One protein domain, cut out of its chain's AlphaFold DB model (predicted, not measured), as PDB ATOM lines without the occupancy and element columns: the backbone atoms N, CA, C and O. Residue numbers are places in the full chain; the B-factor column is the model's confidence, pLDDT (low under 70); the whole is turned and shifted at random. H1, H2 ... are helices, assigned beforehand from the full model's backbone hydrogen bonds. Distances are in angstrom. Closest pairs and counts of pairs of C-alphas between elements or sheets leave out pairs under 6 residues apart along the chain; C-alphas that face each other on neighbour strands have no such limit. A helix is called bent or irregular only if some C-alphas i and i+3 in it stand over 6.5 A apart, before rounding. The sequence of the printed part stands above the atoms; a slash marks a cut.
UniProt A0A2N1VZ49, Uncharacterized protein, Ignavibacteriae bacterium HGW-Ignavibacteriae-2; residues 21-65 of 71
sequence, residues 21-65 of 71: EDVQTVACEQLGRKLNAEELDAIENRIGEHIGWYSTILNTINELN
ATOM      1  N   GLU A  21       9.247  23.742  28.066       97.19
ATOM      2  CA  GLU A  21       7.966  24.264  27.580       97.19
ATOM      3  C   GLU A  21       7.493  23.538  26.316       97.19
ATOM      4  O   GLU A  21       6.310  23.205  26.213       97.19
ATOM      5  N   ASP A  22       8.405  23.218  25.395       96.69
ATOM      6  CA  ASP A  22       8.090  22.437  24.196       96.69
ATOM      7  C   ASP A  22       7.585  21.039  24.581       96.69
ATOM      8  O   ASP A  22       6.540  20.589  24.105       96.69
ATOM      9  N   VAL A  23       8.277  20.375  25.516       96.69
ATOM     10  CA  VAL A  23       7.881  19.053  26.030       96.69
ATOM     11  C   VAL A  23       6.509  19.119  26.706       96.69
ATOM     12  O   VAL A  23       5.641  18.284  26.443       96.69
ATOM     13  N   GLN A  24       6.278  20.128  27.547       98.00
ATOM     14  CA  GLN A  24       5.011  20.308  28.255       98.00
ATOM     15  C   GLN A  24       3.857  20.668  27.316       98.00
ATOM     16  O   GLN A  24       2.724  20.257  27.570       98.00
ATOM     17  N   THR A  25       4.125  21.400  26.233       98.38
ATOM     18  CA  THR A  25       3.128  21.719  25.201       98.38
ATOM     19  C   THR A  25       2.655  20.439  24.526       98.38
ATOM     20  O   THR A  25       1.458  20.150  24.537       98.38
ATOM     21  N   VAL A  26       3.588  19.604  24.060       97.31
ATOM     22  CA  VAL A  26       3.260  18.303  23.460       97.31
ATOM     23  C   VAL A  26       2.526  17.406  24.462       97.31
ATOM     24  O   VAL A  26       1.533  16.773  24.110       97.31
ATOM     25  N   ALA A  27       2.942  17.379  25.728       97.88
ATOM     26  CA  ALA A  27       2.248  16.606  26.755       97.88
ATOM     27  C   ALA A  27       0.808  17.091  26.988       97.88
ATOM     28  O   ALA A  27      -0.111  16.275  27.058       97.88
ATOM     29  N   CYS A  28       0.578  18.405  27.049       98.19
ATOM     30  CA  CYS A  28      -0.771  18.954  27.179       98.19
ATOM     31  C   CYS A  28      -1.648  18.586  25.977       98.19
ATOM     32  O   CYS A  28      -2.798  18.198  26.166       98.19
ATOM     33  N   GLU A  29      -1.112  18.672  24.760       98.50
ATOM     34  CA  GLU A  29      -1.851  18.362  23.534       98.50
ATOM     35  C   GLU A  29      -2.178  16.872  23.395       98.50
ATOM     36  O   GLU A  29      -3.287  16.521  22.998       98.50
ATOM     37  N   GLN A  30      -1.233  15.990  23.732       98.06
ATOM     38  CA  GLN A  30      -1.379  14.548  23.508       98.06
ATOM     39  C   GLN A  30      -1.979  13.804  24.709       98.06
ATOM     40  O   GLN A  30      -2.660  12.795  24.532       98.06
ATOM     41  N   LEU A  31      -1.735  14.282  25.933       97.81
ATOM     42  CA  LEU A  31      -2.149  13.625  27.180       97.81
ATOM     43  C   LEU A  31      -3.203  14.423  27.960       97.81
ATOM     44  O   LEU A  31      -3.742  13.914  28.944       97.81
ATOM     45  N   GLY A  32      -3.493  15.669  27.570       98.25
ATOM     46  CA  GLY A  32      -4.453  16.533  28.263       98.25
ATOM     47  C   GLY A  32      -3.968  17.062  29.619       98.25
ATOM     48  O   GLY A  32      -4.767  17.604  30.384       98.25
ATOM     49  N   ARG A  33      -2.683  16.891  29.955       98.38
ATOM     50  CA  ARG A  33      -2.083  17.364  31.210       98.38
ATOM     51  C   ARG A  33      -0.588  17.631  31.060       98.38
ATOM     52  O   ARG A  33       0.057  17.082  30.173       98.38
ATOM     53  N   LYS A  34      -0.036  18.393  32.004       98.19
ATOM     54  CA  LYS A  34       1.413  18.524  32.175       98.19
ATOM     55  C   LYS A  34       2.035  17.245  32.741       98.19
ATOM     56  O   LYS A  34       1.390  16.499  33.489       98.19
ATOM     57  N   LEU A  35       3.296  17.033  32.392       98.00
ATOM     58  CA  LEU A  35       4.164  16.024  32.986       98.00
ATOM     59  C   LEU A  35       4.655  16.490  34.352       98.00
ATOM     60  O   LEU A  35       4.866  17.687  34.568       98.00
ATOM     61  N   ASN A  36       4.835  15.540  35.263       98.12
ATOM     62  CA  ASN A  36       5.525  15.788  36.525       98.12
ATOM     63  C   ASN A  36       7.058  15.730  36.342       98.12
ATOM     64  O   ASN A  36       7.553  15.445  35.254       98.12
ATOM     65  N   ALA A  37       7.809  16.000  37.412       96.50
ATOM     66  CA  ALA A  37       9.271  16.046  37.366       96.50
ATOM     67  C   ALA A  37       9.922  14.704  36.975       96.50
ATOM     68  O   ALA A  37      10.874  14.698  36.205       96.50
ATOM     69  N   GLU A  38       9.398  13.575  37.461       97.31
ATOM     70  CA  GLU A  38       9.928  12.240  37.135       97.31
ATOM     71  C   GLU A  38       9.684  11.889  35.659       97.31
ATOM     72  O   GLU A  38      10.541  11.315  34.991       97.31
ATOM     73  N   GLU A  39       8.517  12.262  35.131       97.69
ATOM     74  CA  GLU A  39       8.166  12.074  33.721       97.69
ATOM     75  C   GLU A  39       9.006  12.969  32.798       97.69
ATOM     76  O   GLU A  39       9.432  12.514  31.738       97.69
ATOM     77  N   LEU A  40       9.264  14.221  33.197       96.06
ATOM     78  CA  LEU A  40      10.143  15.134  32.462       96.06
ATOM     79  C   LEU A  40      11.575  14.600  32.384       96.06
ATOM     80  O   LEU A  40      12.120  14.519  31.287       96.06
ATOM     81  N   ASP A  41      12.144  14.180  33.515       93.75
ATOM     82  CA  ASP A  41      13.499  13.619  33.577       93.75
ATOM     83  C   ASP A  41      13.615  12.348  32.715       93.75
ATOM     84  O   ASP A  41      14.565  12.162  31.951       93.75
ATOM     85  N   ALA A  42      12.592  11.487  32.734       95.38
ATOM     86  CA  ALA A  42      12.553  10.307  31.875       95.38
ATOM     87  C   ALA A  42      12.545  10.652  30.372       95.38
ATOM     88  O   ALA A  42      13.140   9.921  29.574       95.38
ATOM     89  N   ILE A  43      11.880  11.743  29.976       94.62
ATOM     90  CA  ILE A  43      11.892  12.226  28.590       94.62
ATOM     91  C   ILE A  43      13.238  12.853  28.250       94.62
ATOM     92  O   ILE A  43      13.790  12.508  27.210       94.62
ATOM     93  N   GLU A  44      13.780  13.730  29.094       89.19
ATOM     94  CA  GLU A  44      15.061  14.408  28.854       89.19
ATOM     95  C   GLU A  44      16.179  13.399  28.575       89.19
ATOM     96  O   GLU A  44      16.894  13.510  27.577       89.19
ATOM     97  N   ASN A  45      16.244  12.337  29.378       87.75
ATOM     98  CA  ASN A  45      17.239  11.279  29.222       87.75
ATOM     99  C   ASN A  45      17.094  10.470  27.920       87.75
ATOM    100  O   ASN A  45      18.050   9.831  27.488       87.75
ATOM    101  N   ARG A  46      15.915  10.471  27.283       91.19
ATOM    102  CA  ARG A  46      15.618   9.644  26.096       91.19
ATOM    103  C   ARG A  46      15.464  10.436  24.810       91.19
ATOM    104  O   ARG A  46      15.704   9.902  23.730       91.19
ATOM    105  N   ILE A  47      15.056  11.698  24.886       90.94
ATOM    106  CA  ILE A  47      14.691  12.494  23.712       90.94
ATOM    107  C   ILE A  47      15.875  12.645  22.751       90.94
ATOM    108  O   ILE A  47      15.694  12.576  21.536       90.94
ATOM    109  N   GLY A  48      17.096  12.740  23.286       83.50
ATOM    110  CA  GLY A  48      18.325  12.799  22.496       83.50
ATOM    111  C   GLY A  48      18.583  11.547  21.651       83.50
ATOM    112  O   GLY A  48      19.132  11.665  20.561       83.50
ATOM    113  N   GLU A  49      18.142  10.366  22.096       86.44
ATOM    114  CA  GLU A  49      18.266   9.111  21.334       86.44
ATOM    115  C   GLU A  49      17.299   9.063  20.144       86.44
ATOM    116  O   GLU A  49      17.560   8.400  19.139       86.44
ATOM    117  N   HIS A  50      16.181   9.784  20.242       89.31
ATOM    118  CA  HIS A  50      15.178   9.881  19.185       89.31
ATOM    119  C   HIS A  50      15.503  10.964  18.149       89.31
ATOM    120  O   HIS A  50      14.996  10.915  17.027       89.31
ATOM    121  N   ILE A  51      16.356  11.930  18.495       88.75
ATOM    122  CA  ILE A  51      16.790  12.980  17.578       88.75
ATOM    123  C   ILE A  51      18.047  12.491  16.866       88.75
ATOM    124  O   ILE A  51      19.130  12.442  17.446       88.75
ATOM    125  N   GLY A  52      17.928  12.187  15.573       90.75
ATOM    126  CA  GLY A  52      19.060  11.876  14.694       90.75
ATOM    127  C   GLY A  52      19.953  13.093  14.412       90.75
ATOM    128  O   GLY A  52      20.222  13.398  13.251       90.75
ATOM    129  N   TRP A  53      20.392  13.814  15.451       90.94
ATOM    130  CA  TRP A  53      21.076  15.105  15.357       90.94
ATOM    131  C   TRP A  53      22.338  15.007  14.500       90.94
ATOM    132  O   TRP A  53      22.563  15.858  13.643       90.94
ATOM    133  N   TYR A  54      23.110  13.929  14.656       92.12
ATOM    134  CA  TYR A  54      24.325  13.714  13.876       92.12
ATOM    135  C   TYR A  54      24.013  13.572  12.384       92.12
ATOM    136  O   TYR A  54      24.597  14.273  11.560       92.12
ATOM    137  N   SER A  55      23.059  12.702  12.030       93.94
ATOM    138  CA  SER A  55      22.647  12.520  10.636       93.94
ATOM    139  C   SER A  55      22.072  13.797  10.039       93.94
ATOM    140  O   SER A  55      22.379  14.107   8.895       93.94
ATOM    141  N   THR A  56      21.294  14.567  10.804       94.44
ATOM    142  CA  THR A  56      20.747  15.846  10.343       94.44
ATOM    143  C   THR A  56      21.867  16.828  10.014       94.44
ATOM    144  O   THR A  56      21.892  17.365   8.912       94.44
ATOM    145  N   ILE A  57      22.836  17.006  10.918       95.12
ATOM    146  CA  ILE A  57      23.984  17.893  10.686       95.12
ATOM    147  C   ILE A  57      24.793  17.425   9.472       95.12
ATOM    148  O   ILE A  57      25.107  18.233   8.600       95.12
ATOM    149  N   LEU A  58      25.104  16.128   9.384       95.62
ATOM    150  CA  LEU A  58      25.864  15.563   8.268       95.62
ATOM    151  C   LEU A  58      25.143  15.762   6.928       95.62
ATOM    152  O   LEU A  58      25.764  16.167   5.946       95.62
ATOM    153  N   ASN A  59      23.834  15.518   6.889       95.69
ATOM    154  CA  ASN A  59      23.024  15.721   5.693       95.69
ATOM    155  C   ASN A  59      23.036  17.194   5.270       95.69
ATOM    156  O   ASN A  59      23.303  17.475   4.107       95.69
ATOM    157  N   THR A  60      22.867  18.133   6.205       96.19
ATOM    158  CA  THR A  60      22.927  19.571   5.902       96.19
ATOM    159  C   THR A  60      24.310  20.008   5.403       96.19
ATOM    160  O   THR A  60      24.402  20.800   4.467       96.19
ATOM    161  N   ILE A  61      25.401  19.476   5.965       96.69
ATOM    162  CA  ILE A  61      26.769  19.719   5.468       96.69
ATOM    163  C   ILE A  61      26.900  19.269   4.004       96.69
ATOM    164  O   ILE A  61      27.425  20.018   3.174       96.69
ATOM    165  N   ASN A  62      26.400  18.071   3.690       95.69
ATOM    166  CA  ASN A  62      26.448  17.495   2.346       95.69
ATOM    167  C   ASN A  62      25.575  18.274   1.350       95.69
ATOM    168  O   ASN A  62      26.027  18.572   0.247       95.69
ATOM    169  N   GLU A  63      24.355  18.655   1.738       97.06
ATOM    170  CA  GLU A  63      23.439  19.474   0.928       97.06
ATOM    171  C   GLU A  63      24.052  20.830   0.564       97.06
ATOM    172  O   GLU A  63      23.962  21.286  -0.579       97.06
ATOM    173  N   LEU A  64      24.734  21.458   1.524       97.50
ATOM    174  CA  LEU A  64      25.434  22.725   1.324       97.50
ATOM    175  C   LEU A  64      26.770  22.567   0.582       97.50
ATOM    176  O   LEU A  64      27.439  23.566   0.322       97.50
ATOM    177  N   ASN A  65      27.152  21.338   0.212       94.56
ATOM    178  CA  ASN A  65      28.409  21.010  -0.461       94.56
ATOM    179  C   ASN A  65      29.636  21.597   0.259       94.56
ATOM    180  O   ASN A  65      30.591  22.052  -0.381       94.56
TER     181      ASN A  65
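This is residues 21 to 65 of the 71 residues of an uncharacterized protein of Ignavibacteriae bacterium HGW-Ignavibacteriae-2 (UniProt A0A2N1VZ49). Three helices are strung out one after another as an open hook: H2 and H3 follow each other nearly end to end and make the long shaft, and H1 folds back at one end, crosswise to the first part of H2, with few contacts between them. Residues 48 to 65, which are the last three residues of H2 and what follows, with H3, stand free and stick out as an arm, and this arm makes much of the length. The printed part has 45 residues with three named helices, in the order H1, H2, H3, and no named strand; the class is all helix. It is extended, with a radius of gyration of the C-alphas of 14.8 A, and the C-alphas span 44 by 19 by 13 A along their three main axes.

Begin at Glu 21, the first printed residue, with its C-alpha at (7.966, 24.264, 27.580). From there H1 runs over residues 21 to 31, 11 residues, and is 14.7 A long from first to last C-alpha; look for its end at Leu 31, with C-alpha at (-2.149, 13.625, 27.180). Then come the five link residues 32 to 36. Find C-alpha 37 at (9.271, 16.046, 37.366), where H2 begins; it takes residues 37 to 50, 14 residues, and is the longest helix, 20.1 A from first to last C-alpha. Along it the z value falls from 37.366 at C-alpha 37 to 19.185 at C-alpha 50. H2 is irregular, but only just: C-alphas 45 and 48 are 7.0 A apart, where about 5 A is found in a regular helix, and its line is a rough one. After Ile 51 and Gly 52, H3 takes residues 53 to 63, 11 residues and 15.3 A from first to last C-alpha; here z falls again, from 15.357 at C-alpha 53 to 0.928 at Glu 63, whose C-alpha is at (23.439, 19.474, 0.928). Residues 64 and 65 end the printed part.

Start with H1 and look across to H2: the two are close but not clearly touching, with 1 pair of C-alphas within 8 A. That closest pair is Val 23 and Leu 40, whose C-alphas are 7.9 A apart. The lines of H1 and H2 stand at 80 degrees, about perpendicular, and their centres are 13.0 A apart. Go on along the printed part to H3: H2 and H3 meet only through their link. H1 and H3 are apart. H3 touches no helix, and no two of these helices form a hairpin. In the backbone, every O i to N i+4 pair of H1 and H3 is within hydrogen-bond range, while in H2 it is 6 of 10.

The two C-alphas farthest apart are those of Arg 33, in the link between H1 and H2, and Asn 65, the last printed residue, at 44.1 A. From the first printed C-alpha, Glu 21, to the last, Asn 65, it is 34.9 A. The link from H1 to H2, with five residues between them, is tight, and so is the link from H2 to H3, with two; there is no long link. The printed part runs from residue 21 to residue 65 with no cut, within a full chain of 71 residues. In the B-factor column you will find a mean pLDDT of 94.9 over the printed part of this model, and no printed residue is under 70; the means are 98 for H1, 92 for H2 and 95 for H3.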